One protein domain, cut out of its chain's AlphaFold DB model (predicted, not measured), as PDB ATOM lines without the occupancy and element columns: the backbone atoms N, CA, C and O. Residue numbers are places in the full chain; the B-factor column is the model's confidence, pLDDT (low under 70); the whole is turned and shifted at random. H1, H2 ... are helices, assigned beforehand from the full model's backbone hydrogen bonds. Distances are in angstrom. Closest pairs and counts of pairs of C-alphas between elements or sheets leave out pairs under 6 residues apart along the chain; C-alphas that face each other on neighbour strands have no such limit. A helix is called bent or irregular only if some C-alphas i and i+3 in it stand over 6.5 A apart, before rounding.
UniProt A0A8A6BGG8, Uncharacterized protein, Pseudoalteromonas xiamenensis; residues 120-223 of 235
ATOM      1  N   LYS A 120     206.240 260.398 164.902       74.94
ATOM      2  CA  LYS A 120     206.327 259.031 164.345       74.94
ATOM      3  C   LYS A 120     207.258 258.097 165.110       74.94
ATOM      4  O   LYS A 120     207.152 256.877 165.012       74.94
ATOM      5  N   ASN A 121     208.173 258.684 165.874       84.75
ATOM      6  CA  ASN A 121     209.162 258.009 166.696       84.75
ATOM      7  C   ASN A 121     208.829 258.118 168.190       84.75
ATOM      8  O   ASN A 121     209.669 257.775 169.019       84.75
ATOM      9  N   PHE A 122     207.623 258.556 168.571       88.25
ATOM     10  CA  PHE A 122     207.222 258.594 169.981       88.25
ATOM     11  C   PHE A 122     207.218 257.213 170.627       88.25
ATOM     12  O   PHE A 122     207.523 257.117 171.804       88.25
ATOM     13  N   TRP A 123     207.014 256.131 169.876       93.25
ATOM     14  CA  TRP A 123     207.196 254.780 170.411       93.25
ATOM     15  C   TRP A 123     208.602 254.523 170.983       93.25
ATOM     16  O   TRP A 123     208.722 253.756 171.936       93.25
ATOM     17  N   LEU A 124     209.648 255.179 170.460       94.12
ATOM     18  CA  LEU A 124     210.991 255.138 171.051       94.12
ATOM     19  C   LEU A 124     211.036 255.947 172.353       94.12
ATOM     20  O   LEU A 124     211.570 255.474 173.348       94.12
ATOM     21  N   SER A 125     210.450 257.145 172.356       94.12
ATOM     22  CA  SER A 125     210.361 258.022 173.535       94.12
ATOM     23  C   SER A 125     209.613 257.340 174.686       94.12
ATOM     24  O   SER A 125     210.165 257.115 175.761       94.12
ATOM     25  N   GLU A 126     208.362 256.956 174.435       96.50
ATOM     26  CA  GLU A 126     207.470 256.319 175.404       96.50
ATOM     27  C   GLU A 126     207.965 254.933 175.800       96.50
ATOM     28  O   GLU A 126     207.884 254.558 176.968       96.50
ATOM     29  N   GLY A 127     208.506 254.167 174.850       97.81
ATOM     30  CA  GLY A 127     209.081 252.856 175.119       97.81
ATOM     31  C   GLY A 127     210.275 252.928 176.066       97.81
ATOM     32  O   GLY A 127     210.341 252.157 177.024       97.81
ATOM     33  N   LEU A 128     211.188 253.878 175.832       98.00
ATOM     34  CA  LEU A 128     212.362 254.088 176.678       98.00
ATOM     35  C   LEU A 128     211.947 254.488 178.094       98.00
ATOM     36  O   LEU A 128     212.425 253.894 179.058       98.00
ATOM     37  N   ALA A 129     211.033 255.453 178.214       98.38
ATOM     38  CA  ALA A 129     210.501 255.903 179.496       98.38
ATOM     39  C   ALA A 129     209.777 254.778 180.253       98.38
ATOM     40  O   ALA A 129     210.077 254.528 181.422       98.38
ATOM     41  N   THR A 130     208.946 253.995 179.559       98.69
ATOM     42  CA  THR A 130     208.234 252.841 180.135       98.69
ATOM     43  C   THR A 130     209.197 251.761 180.635       98.69
ATOM     44  O   THR A 130     208.980 251.166 181.696       98.69
ATOM     45  N   TYR A 131     210.269 251.484 179.889       98.69
ATOM     46  CA  TYR A 131     211.272 250.497 180.284       98.69
ATOM     47  C   TYR A 131     212.118 250.992 181.464       98.69
ATOM     48  O   TYR A 131     212.196 250.326 182.502       98.69
ATOM     49  N   LEU A 132     212.708 252.182 181.336       98.69
ATOM     50  CA  LEU A 132     213.622 252.722 182.335       98.69
ATOM     51  C   LEU A 132     212.922 253.082 183.642       98.69
ATOM     52  O   LEU A 132     213.530 252.863 184.683       98.69
ATOM     53  N   GLN A 133     211.662 253.539 183.643       98.69
ATOM     54  CA  GLN A 133     210.974 253.830 184.909       98.69
ATOM     55  C   GLN A 133     210.908 252.583 185.807       98.69
ATOM     56  O   GLN A 133     211.193 252.668 186.999       98.69
ATOM     57  N   ASN A 134     210.667 251.394 185.233       98.69
ATOM     58  CA  ASN A 134     210.647 250.151 186.008       98.69
ATOM     59  C   ASN A 134     212.039 249.832 186.584       98.69
ATOM     60  O   ASN A 134     212.141 249.404 187.731       98.69
ATOM     61  N   ILE A 135     213.111 250.049 185.809       98.69
ATOM     62  CA  ILE A 135     214.495 249.840 186.268       98.69
ATOM     63  C   ILE A 135     214.873 250.830 187.369       98.69
ATOM     64  O   ILE A 135     215.507 250.439 188.347       98.69
ATOM     65  N   ILE A 136     214.492 252.098 187.217       98.81
ATOM     66  CA  ILE A 136     214.756 253.161 188.188       98.81
ATOM     67  C   ILE A 136     214.086 252.815 189.513       98.81
ATOM     68  O   ILE A 136     214.750 252.775 190.547       98.81
ATOM     69  N   MET A 137     212.797 252.471 189.476       98.75
ATOM     70  CA  MET A 137     212.056 252.100 190.677       98.75
ATOM     71  C   MET A 137     212.579 250.806 191.319       98.75
ATOM     72  O   MET A 137     212.596 250.706 192.546       98.75
ATOM     73  N   LEU A 138     213.049 249.832 190.527       98.69
ATOM     74  CA  LEU A 138     213.714 248.632 191.048       98.69
ATOM     75  C   LEU A 138     215.034 248.977 191.753       98.69
ATOM     76  O   LEU A 138     215.240 248.591 192.899       98.69
ATOM     77  N   LYS A 139     215.926 249.727 191.092       98.38
ATOM     78  CA  LYS A 139     217.235 250.114 191.654       98.38
ATOM     79  C   LYS A 139     217.104 250.983 192.906       98.38
ATOM     80  O   LYS A 139     217.978 250.939 193.765       98.38
ATOM     81  N   ALA A 140     216.013 251.733 193.020       97.50
ATOM     82  CA  ALA A 140     215.687 252.550 194.181       97.50
ATOM     83  C   ALA A 140     214.992 251.779 195.320       97.50
ATOM     84  O   ALA A 140     214.592 252.393 196.306       97.50
ATOM     85  N   ASN A 141     214.811 250.457 195.192       97.88
ATOM     86  CA  ASN A 141     214.049 249.612 196.123       97.88
ATOM     87  C   ASN A 141     212.597 250.078 196.348       97.88
ATOM     88  O   ASN A 141     211.987 249.763 197.368       97.88
ATOM     89  N   ILE A 142     212.028 250.826 195.398       98.19
ATOM     90  CA  ILE A 142     210.601 251.180 195.396       98.19
ATOM     91  C   ILE A 142     209.779 249.972 194.941       98.19
ATOM     92  O   ILE A 142     208.657 249.777 195.400       98.19
ATOM     93  N   LEU A 143     210.352 249.163 194.045       98.44
ATOM     94  CA  LEU A 143     209.832 247.858 193.659       98.44
ATOM     95  C   LEU A 143     210.742 246.763 194.192       98.44
ATOM     96  O   LEU A 143     211.962 246.823 194.051       98.44
ATOM     97  N   THR A 144     210.129 245.711 194.713       98.50
ATOM     98  CA  THR A 144     210.792 244.418 194.870       98.50
ATOM     99  C   THR A 144     211.063 243.786 193.500       98.50
ATOM    100  O   THR A 144     210.409 244.102 192.501       98.50
ATOM    101  N   ASN A 145     211.983 242.816 193.445       98.44
ATOM    102  CA  ASN A 145     212.219 242.029 192.227       98.44
ATOM    103  C   ASN A 145     210.933 241.369 191.701       98.44
ATOM    104  O   ASN A 145     210.696 241.352 190.494       98.44
ATOM    105  N   GLN A 146     210.084 240.861 192.601       98.56
ATOM    106  CA  GLN A 146     208.820 240.224 192.231       98.56
ATOM    107  C   GLN A 146     207.833 241.229 191.621       98.56
ATOM    108  O   GLN A 146     207.223 240.942 190.591       98.56
ATOM    109  N   GLU A 147     207.688 242.416 192.215       98.50
ATOM    110  CA  GLU A 147     206.823 243.472 191.673       98.50
ATOM    111  C   GLU A 147     207.329 243.985 190.327       98.50
ATOM    112  O   GLU A 147     206.530 244.186 189.415       98.50
ATOM    113  N   TYR A 148     208.644 244.153 190.177       98.38
ATOM    114  CA  TYR A 148     209.267 244.534 188.912       98.38
ATOM    115  C   TYR A 148     208.968 243.516 187.802       98.38
ATOM    116  O   TYR A 148     208.444 243.887 186.750       98.38
ATOM    117  N   GLN A 149     209.220 242.226 188.052       98.38
ATOM    118  CA  GLN A 149     208.937 241.155 187.089       98.38
ATOM    119  C   GLN A 149     207.450 241.104 186.731       98.38
ATOM    120  O   GLN A 149     207.090 241.032 185.556       98.38
ATOM    121  N   LYS A 150     206.575 241.198 187.738       98.31
ATOM    122  CA  LYS A 150     205.129 241.218 187.522       98.31
ATOM    123  C   LYS A 150     204.695 242.418 186.677       98.31
ATOM    124  O   LYS A 150     203.924 242.239 185.739       98.31
ATOM    125  N   ARG A 151     205.198 243.623 186.966       97.62
ATOM    126  CA  ARG A 151     204.872 244.841 186.205       97.62
ATOM    127  C   ARG A 151     205.270 244.724 184.738       97.62
ATOM    128  O   ARG A 151     204.466 245.095 183.882       97.62
ATOM    129  N   LEU A 152     206.464 244.196 184.452       98.12
ATOM    130  CA  LEU A 152     206.909 243.959 183.079       98.12
ATOM    131  C   LEU A 152     206.028 242.928 182.372       98.12
ATOM    132  O   LEU A 152     205.500 243.223 181.302       98.12
ATOM    133  N   ASN A 153     205.798 241.769 182.990       98.31
ATOM    134  CA  ASN A 153     204.976 240.707 182.406       98.31
ATOM    135  C   ASN A 153     203.547 241.185 182.109       98.31
ATOM    136  O   ASN A 153     203.065 241.045 180.985       98.31
ATOM    137  N   ASP A 154     202.883 241.808 183.088       98.25
ATOM    138  CA  ASP A 154     201.531 242.347 182.912       98.25
ATOM    139  C   ASP A 154     201.503 243.437 181.825       98.25
ATOM    140  O   ASP A 154     200.538 243.559 181.067       98.25
ATOM    141  N   GLY A 155     202.556 244.253 181.754       98.06
ATOM    142  CA  GLY A 155     202.724 245.292 180.749       98.06
ATOM    143  C   GLY A 155     202.855 244.751 179.335       98.06
ATOM    144  O   GLY A 155     202.086 245.147 178.457       98.06
ATOM    145  N   PHE A 156     203.757 243.797 179.117       98.00
ATOM    146  CA  PHE A 156     203.927 243.150 177.819       98.00
ATOM    147  C   PHE A 156     202.650 242.440 177.368       98.00
ATOM    148  O   PHE A 156     202.235 242.625 176.225       98.00
ATOM    149  N   GLN A 157     201.939 241.762 178.274       97.50
ATOM    150  CA  GLN A 157     200.630 241.175 177.966       97.50
ATOM    151  C   GLN A 157     199.588 242.227 177.552       97.50
ATOM    152  O   GLN A 157     198.780 241.985 176.653       97.50
ATOM    153  N   ARG A 158     199.568 243.413 178.184       96.00
ATOM    154  CA  ARG A 158     198.697 244.521 177.741       96.00
ATOM    155  C   ARG A 158     199.096 245.029 176.357       96.00
ATOM    156  O   ARG A 158     198.209 245.273 175.537       96.00
ATOM    157  N   GLY A 159     200.394 245.171 176.092       95.38
ATOM    158  CA  GLY A 159     200.930 245.549 174.783       95.38
ATOM    159  C   GLY A 159     200.512 244.576 173.681       95.38
ATOM    160  O   GLY A 159     199.950 245.004 172.671       95.38
ATOM    161  N   GLU A 160     200.690 243.277 173.928       94.06
ATOM    162  CA  GLU A 160     200.308 242.177 173.039       94.06
ATOM    163  C   GLU A 160     198.801 242.174 172.752       94.06
ATOM    164  O   GLU A 160     198.380 242.228 171.596       94.06
ATOM    165  N   LYS A 161     197.956 242.230 173.790       94.94
ATOM    166  CA  LYS A 161     196.492 242.314 173.619       94.94
ATOM    167  C   LYS A 161     196.074 243.543 172.810       94.94
ATOM    168  O   LYS A 161     195.132 243.481 172.018       94.94
ATOM    169  N   SER A 162     196.779 244.659 172.980       93.75
ATOM    170  CA  SER A 162     196.532 245.893 172.231       93.75
ATOM    171  C   SER A 162     196.861 245.755 170.735       93.75
ATOM    172  O   SER A 162     196.277 246.458 169.904       93.75
ATOM    173  N   MET A 163     197.720 244.798 170.347       90.19
ATOM    174  CA  MET A 163     198.037 244.519 168.939       90.19
ATOM    175  C   MET A 163     196.824 244.079 168.123       90.19
ATOM    176  O   MET A 163     196.752 244.377 166.931       90.19
ATOM    177  N   LEU A 164     195.853 243.422 168.763       89.94
ATOM    178  CA  LEU A 164     194.621 242.969 168.116       89.94
ATOM    179  C   LEU A 164     193.783 244.143 167.588       89.94
ATOM    180  O   LEU A 164     193.159 244.027 166.533       89.94
ATOM    181  N   LYS A 165     193.799 245.274 168.308       91.00
ATOM    182  CA  LYS A 165     193.026 246.487 167.995       91.00
ATOM    183  C   LYS A 165     193.812 247.494 167.157       91.00
ATOM    184  O   LYS A 165     193.240 248.140 166.287       91.00
ATOM    185  N   HIS A 166     195.117 247.614 167.390       92.31
ATOM    186  CA  HIS A 166     195.973 248.607 166.736       92.31
ATOM    187  C   HIS A 166     197.032 247.916 165.882       92.31
ATOM    188  O   HIS A 166     198.192 247.839 166.275       92.31
ATOM    189  N   LYS A 167     196.622 247.353 164.742       90.81
ATOM    190  CA  LYS A 167     197.489 246.572 163.845       90.81
ATOM    191  C   LYS A 167     198.475 247.458 163.071       90.81
ATOM    192  O   LYS A 167     198.261 248.654 162.910       90.81
ATOM    193  N   GLY A 168     199.526 246.832 162.543       90.38
ATOM    194  CA  GLY A 168     200.525 247.482 161.694       90.38
ATOM    195  C   GLY A 168     201.846 247.782 162.402       90.38
ATOM    196  O   GLY A 168     202.066 247.394 163.554       90.38
ATOM    197  N   ALA A 169     202.735 248.444 161.661       90.81
ATOM    198  CA  ALA A 169     204.061 248.830 162.127       90.81
ATOM    199  C   ALA A 169     203.976 249.877 163.248       90.81
ATOM    200  O   ALA A 169     203.144 250.787 163.207       90.81
ATOM    201  N   LEU A 170     204.850 249.755 164.251       90.62
ATOM    202  CA  LEU A 170     204.749 250.534 165.487       90.62
ATOM    203  C   LEU A 170     204.914 252.044 165.265       90.62
ATOM    204  O   LEU A 170     204.209 252.823 165.895       90.62
ATOM    205  N   ASN A 171     205.758 252.458 164.318       87.69
ATOM    206  CA  ASN A 171     205.899 253.861 163.920       87.69
ATOM    207  C   ASN A 171     204.587 254.458 163.377       87.69
ATOM    208  O   ASN A 171     204.230 255.578 163.724       87.69
ATOM    209  N   LYS A 172     203.820 253.692 162.588       89.38
ATOM    210  CA  LYS A 172     202.512 254.126 162.066       89.38
ATOM    211  C   LYS A 172     201.437 254.167 163.143       89.38
ATOM    212  O   LYS A 172     200.612 255.073 163.149       89.38
ATOM    213  N   VAL A 173     201.456 253.211 164.071       90.50
ATOM    214  CA  VAL A 173     200.555 253.238 165.233       90.50
ATOM    215  C   VAL A 173     200.876 254.433 166.141       90.50
ATOM    216  O   VAL A 173     199.961 255.086 166.635       90.50
ATOM    217  N   SER A 174     202.164 254.746 166.317       90.00
ATOM    218  CA  SER A 174     202.652 255.886 167.101       90.00
ATOM    219  C   SER A 174     202.142 257.224 166.562       90.00
ATOM    220  O   SER A 174     201.697 258.054 167.347       90.00
ATOM    221  N   ASP A 175     202.140 257.417 165.238       87.25
ATOM    222  CA  ASP A 175     201.648 258.648 164.596       87.25
ATOM    223  C   ASP A 175     200.208 259.009 165.005       87.25
ATOM    224  O   ASP A 175     199.886 260.177 165.216       87.25
ATOM    225  N   GLY A 176     199.338 258.002 165.145       86.12
ATOM    226  CA  GLY A 176     197.918 258.168 165.477       86.12
ATOM    227  C   GLY A 176     197.552 257.829 166.922       86.12
ATOM    228  O   GLY A 176     196.368 257.654 167.222       86.12
ATOM    229  N   MET A 177     198.521 257.665 167.827       90.62
ATOM    230  CA  MET A 177     198.270 257.055 169.142       90.62
ATOM    231  C   MET A 177     197.275 257.831 170.012       90.62
ATOM    232  O   MET A 177     196.506 257.219 170.751       90.62
ATOM    233  N   TRP A 178     197.257 259.161 169.896       88.75
ATOM    234  CA  TRP A 178     196.410 260.037 170.705       88.75
ATOM    235  C   TRP A 178     194.935 259.923 170.315       88.75
ATOM    236  O   TRP A 178     194.074 259.737 171.173       88.75
ATOM    237  N   SER A 179     194.642 259.961 169.011       90.81
ATOM    238  CA  SER A 179     193.275 259.842 168.490       90.81
ATOM    239  C   SER A 179     192.733 258.421 168.623       90.81
ATOM    240  O   SER A 179     191.564 258.223 168.951       90.81
ATOM    241  N   THR A 180     193.589 257.418 168.423       90.75
ATOM    242  CA  THR A 180     193.203 256.000 168.484       90.75
ATOM    243  C   THR A 180     193.294 255.401 169.885       90.75
ATOM    244  O   THR A 180     192.852 254.272 170.090       90.75
ATOM    245  N   LYS A 181     193.844 256.138 170.858       92.75
ATOM    246  CA  LYS A 181     194.124 255.672 172.226       92.75
ATOM    247  C   LYS A 181     195.013 254.423 172.270       92.75
ATOM    248  O   LYS A 181     194.890 253.592 173.170       92.75
ATOM    249  N   ALA A 182     195.955 254.306 171.334       93.31
ATOM    250  CA  ALA A 182     196.858 253.161 171.206       93.31
ATOM    251  C   ALA A 182     197.999 253.138 172.252       93.31
ATOM    252  O   ALA A 182     199.008 252.465 172.043       93.31
ATOM    253  N   TYR A 183     197.859 253.837 173.385       93.88
ATOM    254  CA  TYR A 183     198.908 254.020 174.399       93.88
ATOM    255  C   TYR A 183     199.534 252.695 174.840       93.88
ATOM    256  O   TYR A 183     200.732 252.500 174.692       93.88
ATOM    257  N   GLN A 184     198.734 251.714 175.271       95.19
ATOM    258  CA  GLN A 184     199.281 250.424 175.720       95.19
ATOM    259  C   GLN A 184     200.079 249.714 174.618       95.19
ATOM    260  O   GLN A 184     201.076 249.063 174.918       95.19
ATOM    261  N   ARG A 185     199.677 249.867 173.346       94.56
ATOM    262  CA  ARG A 185     200.424 249.298 172.220       94.56
ATOM    263  C   ARG A 185     201.772 249.997 172.079       94.56
ATOM    264  O   ARG A 185     202.784 249.312 171.991       94.56
ATOM    265  N   VAL A 186     201.778 251.327 172.065       95.19
ATOM    266  CA  VAL A 186     202.984 252.144 171.867       95.19
ATOM    267  C   VAL A 186     203.981 251.957 173.010       95.19
ATOM    268  O   VAL A 186     205.131 251.604 172.759       95.19
ATOM    269  N   TYR A 187     203.523 252.105 174.251       97.31
ATOM    270  CA  TYR A 187     204.360 252.091 175.451       97.31
ATOM    271  C   TYR A 187     204.998 250.715 175.653       97.31
ATOM    272  O   TYR A 187     206.217 250.599 175.743       97.31
ATOM    273  N   TRP A 188     204.192 249.648 175.662       97.81
ATOM    274  CA  TRP A 188     204.697 248.316 176.002       97.81
ATOM    275  C   TRP A 188     205.369 247.588 174.838       97.81
ATOM    276  O   TRP A 188     206.284 246.809 175.092       97.81
ATOM    277  N   SER A 189     205.012 247.875 173.577       96.06
ATOM    278  CA  SER A 189     205.815 247.372 172.444       96.06
ATOM    279  C   SER A 189     207.166 248.090 172.371       96.06
ATOM    280  O   SER A 189     208.182 247.456 172.103       96.06
ATOM    281  N   GLY A 190     207.201 249.401 172.642       96.75
ATOM    282  CA  GLY A 190     208.454 250.147 172.735       96.75
ATOM    283  C   GLY A 190     209.323 249.672 173.904       96.75
ATOM    284  O   GLY A 190     210.525 249.488 173.739       96.75
ATOM    285  N   ALA A 191     208.726 249.392 175.064       98.44
ATOM    286  CA  ALA A 191     209.449 248.831 176.203       98.44
ATOM    287  C   ALA A 191     210.029 247.439 175.903       98.44
ATOM    288  O   ALA A 191     211.149 247.152 176.316       98.44
ATOM    289  N   ALA A 192     209.302 246.594 175.161       97.62
ATOM    290  CA  ALA A 192     209.806 245.291 174.723       97.62
ATOM    291  C   ALA A 192     211.033 245.442 173.808       97.62
ATOM    292  O   ALA A 192     212.043 244.782 174.030       97.62
ATOM    293  N   PHE A 193     210.994 246.389 172.862       96.94
ATOM    294  CA  PHE A 193     212.160 246.728 172.041       96.94
ATOM    295  C   PHE A 193     213.373 247.135 172.895       96.94
ATOM    296  O   PHE A 193     214.481 246.665 172.651       96.94
ATOM    297  N   PHE A 194     213.189 247.977 173.920       98.19
ATOM    298  CA  PHE A 194     214.305 248.381 174.784       98.19
ATOM    299  C   PHE A 194     214.806 247.274 175.711       98.19
ATOM    300  O   PHE A 194     216.001 247.246 175.998       98.19
ATOM    301  N   LEU A 195     213.944 246.346 176.133       98.38
ATOM    302  CA  LEU A 195     214.381 245.140 176.832       98.38
ATOM    303  C   LEU A 195     215.295 244.297 175.932       98.38
ATOM    304  O   LEU A 195     216.394 243.932 176.347       98.38
ATOM    305  N   GLU A 196     214.887 244.034 174.689       98.25
ATOM    306  CA  GLU A 196     215.714 243.303 173.720       98.25
ATOM    307  C   GLU A 196     217.033 244.032 173.430       98.25
ATOM    308  O   GLU A 196     218.094 243.407 173.394       98.25
ATOM    309  N   ALA A 197     216.989 245.360 173.284       97.94
ATOM    310  CA  ALA A 197     218.178 246.177 173.075       97.94
ATOM    311  C   ALA A 197     219.139 246.130 174.276       97.94
ATOM    312  O   ALA A 197     220.342 245.975 174.079       97.94
ATOM    313  N   ASP A 198     218.633 246.223 175.510       98.44
ATOM    314  CA  ASP A 198     219.443 246.116 176.732       98.44
ATOM    315  C   ASP A 198     220.090 244.725 176.850       98.44
ATOM    316  O   ASP A 198     221.284 244.611 177.131       98.44
ATOM    317  N   LEU A 199     219.349 243.654 176.547       98.19
ATOM    318  CA  LEU A 199     219.899 242.295 176.504       98.19
ATOM    319  C   LEU A 199     220.992 242.152 175.435       98.19
ATOM    320  O   LEU A 199     222.066 241.613 175.713       98.19
ATOM    321  N   ALA A 200     220.761 242.677 174.231       98.00
ATOM    322  CA  ALA A 200     221.742 242.640 173.151       98.00
ATOM    323  C   ALA A 200     223.008 243.449 173.482       98.00
ATOM    324  O   ALA A 200     224.115 243.008 173.166       98.00
ATOM    325  N   LEU A 201     222.865 244.610 174.134       97.81
ATOM    326  CA  LEU A 201     223.986 245.423 174.615       97.81
ATOM    327  C   LEU A 201     224.841 244.651 175.622       97.81
ATOM    328  O   LEU A 201     226.067 244.621 175.470       97.81
ATOM    329  N   ARG A 202     224.210 243.958 176.577       97.94
ATOM    330  CA  ARG A 202     224.915 243.153 177.589       97.94
ATOM    331  C   ARG A 202     225.734 242.048 176.945       97.94
ATOM    332  O   ARG A 202     226.912 241.911 177.251       97.94
ATOM    333  N   VAL A 203     225.146 241.319 175.997       97.88
ATOM    334  CA  VAL A 203     225.836 240.235 175.280       97.88
ATOM    335  C   VAL A 203     227.008 240.759 174.445       97.88
ATOM    336  O   VAL A 203     228.079 240.162 174.453       97.88
ATOM    337  N   LYS A 204     226.828 241.871 173.720       97.62
ATOM    338  CA  LYS A 204     227.838 242.377 172.772       97.62
ATOM    339  C   LYS A 204     228.952 243.195 173.419       97.62
ATOM    340  O   LYS A 204     230.040 243.274 172.859       97.62
ATOM    341  N   THR A 205     228.668 243.872 174.531       96.69
ATOM    342  CA  THR A 205     229.554 244.920 175.076       96.69
ATOM    343  C   THR A 205     229.719 244.887 176.591       96.69
ATOM    344  O   THR A 205     230.488 245.683 177.122       96.69
ATOM    345  N   ASN A 206     228.996 244.008 177.294       96.31
ATOM    346  CA  ASN A 206     228.875 243.999 178.754       96.31
ATOM    347  C   ASN A 206     228.311 245.304 179.362       96.31
ATOM    348  O   ASN A 206     228.383 245.509 180.571       96.31
ATOM    349  N   LEU A 207     227.743 246.188 178.538       97.44
ATOM    350  CA  LEU A 207     227.052 247.397 178.981       97.44
ATOM    351  C   LEU A 207     225.549 247.157 179.046       97.44
ATOM    352  O   LEU A 207     224.985 246.400 178.259       97.44
ATOM    353  N   THR A 208     224.899 247.864 179.956       98.12
ATOM    354  CA  THR A 208     223.447 247.990 180.022       98.12
ATOM    355  C   THR A 208     222.980 249.247 179.294       98.12
ATOM    356  O   THR A 208     223.752 250.176 179.043       98.12
ATOM    357  N   LEU A 209     221.683 249.329 179.007       97.69
ATOM    358  CA  LEU A 209     221.070 250.551 178.491       97.69
ATOM    359  C   LEU A 209     221.255 251.737 179.454       97.69
ATOM    360  O   LEU A 209     221.454 252.861 179.002       97.69
ATOM    361  N   VAL A 210     221.252 251.491 180.769       98.00
ATOM    362  CA  VAL A 210     221.539 252.519 181.781       98.00
ATOM    363  C   VAL A 210     222.948 253.088 181.594       98.00
ATOM    364  O   VAL A 210     223.102 254.307 181.572       98.00
ATOM    365  N   ASP A 211     223.952 252.236 181.365       97.31
ATOM    366  CA  ASP A 211     225.334 252.686 181.136       97.31
ATOM    367  C   ASP A 211     225.447 253.530 179.859       97.31
ATOM    368  O   ASP A 211     226.187 254.515 179.811       97.31
ATOM    369  N   VAL A 212     224.698 253.171 178.812       95.69
ATOM    370  CA  VAL A 212     224.651 253.945 177.562       95.69
ATOM    371  C   VAL A 212     224.030 255.324 177.795       95.69
ATOM    372  O   VAL A 212     224.580 256.319 177.319       95.69
ATOM    373  N   ILE A 213     222.930 255.411 178.548       95.31
ATOM    374  CA  ILE A 213     222.286 256.690 178.881       95.31
ATOM    375  C   ILE A 213     223.209 257.571 179.727       95.31
ATOM    376  O   ILE A 213     223.375 258.747 179.403       95.31
ATOM    377  N   GLN A 214     223.865 257.006 180.743       95.00
ATOM    378  CA  GLN A 214     224.847 257.723 181.562       95.00
ATOM    379  C   GLN A 214     225.989 258.289 180.704       95.00
ATOM    380  O   GLN A 214     226.330 259.470 180.799       95.00
ATOM    381  N   LYS A 215     226.547 257.474 179.799       93.31
ATOM    382  CA  LYS A 215     227.573 257.930 178.848       93.31
ATOM    383  C   LYS A 215     227.047 259.047 177.948       93.31
ATOM    384  O   LYS A 215     227.723 260.061 177.800       93.31
ATOM    385  N   TYR A 216     225.834 258.911 177.413       91.25
ATOM    386  CA  TYR A 216     225.211 259.938 176.579       91.25
ATOM    387  C   TYR A 216     225.058 261.282 177.316       91.25
ATOM    388  O   TYR A 216     225.395 262.317 176.734       91.25
ATOM    389  N   GLN A 217     224.642 261.278 178.593       89.50
ATOM    390  CA  GLN A 217     224.527 262.512 179.390       89.50
ATOM    391  C   GLN A 217     225.859 263.256 179.514       89.50
ATOM    392  O   GLN A 217     225.882 264.483 179.451       89.50
ATOM    393  N   THR A 218     226.964 262.522 179.664       86.94
ATOM    394  CA  THR A 218     228.291 263.117 179.889       86.94
ATOM    395  C   THR A 218     228.987 263.572 178.607       86.94
ATOM    396  O   THR A 218     229.581 264.646 178.589       86.94
ATOM    397  N   CYS A 219     228.930 262.786 177.527       84.62
ATOM    398  CA  CYS A 219     229.702 263.079 176.316       84.62
ATOM    399  C   CYS A 219     228.970 263.966 175.312       84.62
ATOM    400  O   CYS A 219     229.603 264.677 174.532       84.62
ATOM    401  N   CYS A 220     227.645 263.829 175.249       83.12
ATOM    402  CA  CYS A 220     226.963 263.985 173.970       83.12
ATOM    403  C   CYS A 220     225.658 264.773 174.051       83.12
ATOM    404  O   CYS A 220     225.265 265.349 173.039       83.12
ATOM    405  N   ARG A 221     225.007 264.837 175.221       82.00
ATOM    406  CA  ARG A 221     223.772 265.606 175.412       82.00
ATOM    407  C   ARG A 221     224.023 267.105 175.223       82.00
ATOM    408  O   ARG A 221     224.745 267.725 176.000       82.00
ATOM    409  N   ARG A 222     223.362 267.711 174.234       77.31
ATOM    410  CA  ARG A 222     223.300 269.169 174.012       77.31
ATOM    411  C   ARG A 222     221.889 269.683 174.257       77.31
ATOM    412  O   ARG A 222     220.922 268.948 174.076       77.31
ATOM    413  N   LYS A 223     221.765 270.972 174.597       63.19
ATOM    414  CA  LYS A 223     220.505 271.641 174.989       63.19
ATOM    415  C   LYS A 223     219.337 271.425 174.005       63.19
ATOM    416  O   LYS A 223     218.199 271.349 174.439       63.19
TER     417      LYS A 223
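Overview. This is residues 120 to 223 of the 235 residues of an uncharacterized protein of Pseudoalteromonas xiamenensis (UniProt A0A8A6BGG8). Two long helices, H1 and H2, make a hairpin that is closed near its link and spreads away from it, and on the spread side the longest helix, H5, crosses H1 and meets the last part of H2, residues 155 to 163, with its own first part, residues 184 to 192. The short H3 and H4 lie towards the first end of H5, while H6 lies towards its other end, with residues 214 to 220 sticking out. The printed part has 104 residues with six named helices, H1 to H6 in chain order, and no named strand; its class is all helix. It is compact, with a radius of gyration of the C-alphas of 14.6 A, and spans 38 by 36 by 26 A.

Arrangement. H1, residues 120 to 139, and H2, residues 145 to 163, form a helical hairpin. They touch through residues 134 to 138 and 145 to 152 alone, with a shallow tilt of 19 degrees, opposite ways; their closest C-alphas, of Leu 138 and Tyr 148, are 6.4 A apart. H3, residues 170 to 175, touches H1 at residues 120 to 123 alone, and the closest C-alphas are those of Lys 120 and Asp 175, 4.7 A apart. H4, residues 177 to 180, touches no helix, and H3 and H4 meet only through their link. H5, residues 183 to 205, is the hub, touching four helices. Its residues 186 to 195 touch residues 122 to 131 of H1 at a steep tilt of 68 degrees, only just short of about perpendicular, with the closest C-alphas, of Gly 127 and Gly 190, 3.7 A apart. H5 touches H2 at a steep tilt of 57 degrees, opposite ways, the closest C-alphas being those of Gly 159 and Arg 185 at 4.6 A. It touches H3 with residues 186 to 189 alone, the closest C-alphas being those of Ser 174 and Val 186 at 6.1 A. H6, residues 209 to 219, only just touches H5, with 3 pairs of C-alphas within 8 A; the closest, of Asp 198 and Leu 209, are 5.0 A apart, and the helices are about perpendicular at 81 degrees. Every O i to N i+4 pair is within hydrogen-bond range in H2, H3, H5 and H6; in H1 it is 14 of 16, and H4 is too short for such a pair.

Along the chain. H1 begins at C-alpha 120, (206.327, 259.031, 164.345), and is 30.7 A long; it is irregular, with C-alphas 120 and 123 7.5 A apart. H2 is 27.4 A long. H5 is 32.0 A long and begins at C-alpha 183, (198.908, 254.020, 174.399). H6 is 15.4 A long and ends at C-alpha 219, (229.702, 263.079, 176.316).

Size, cuts and confidence. The two C-alphas farthest apart, of Leu 164 and Cys 219, are 41.3 A apart. The printed part has no cut. The link from H2 to H3 is short and the other links are tight. Mean pLDDT of the printed part is 94.3, and residue 223 is under 70.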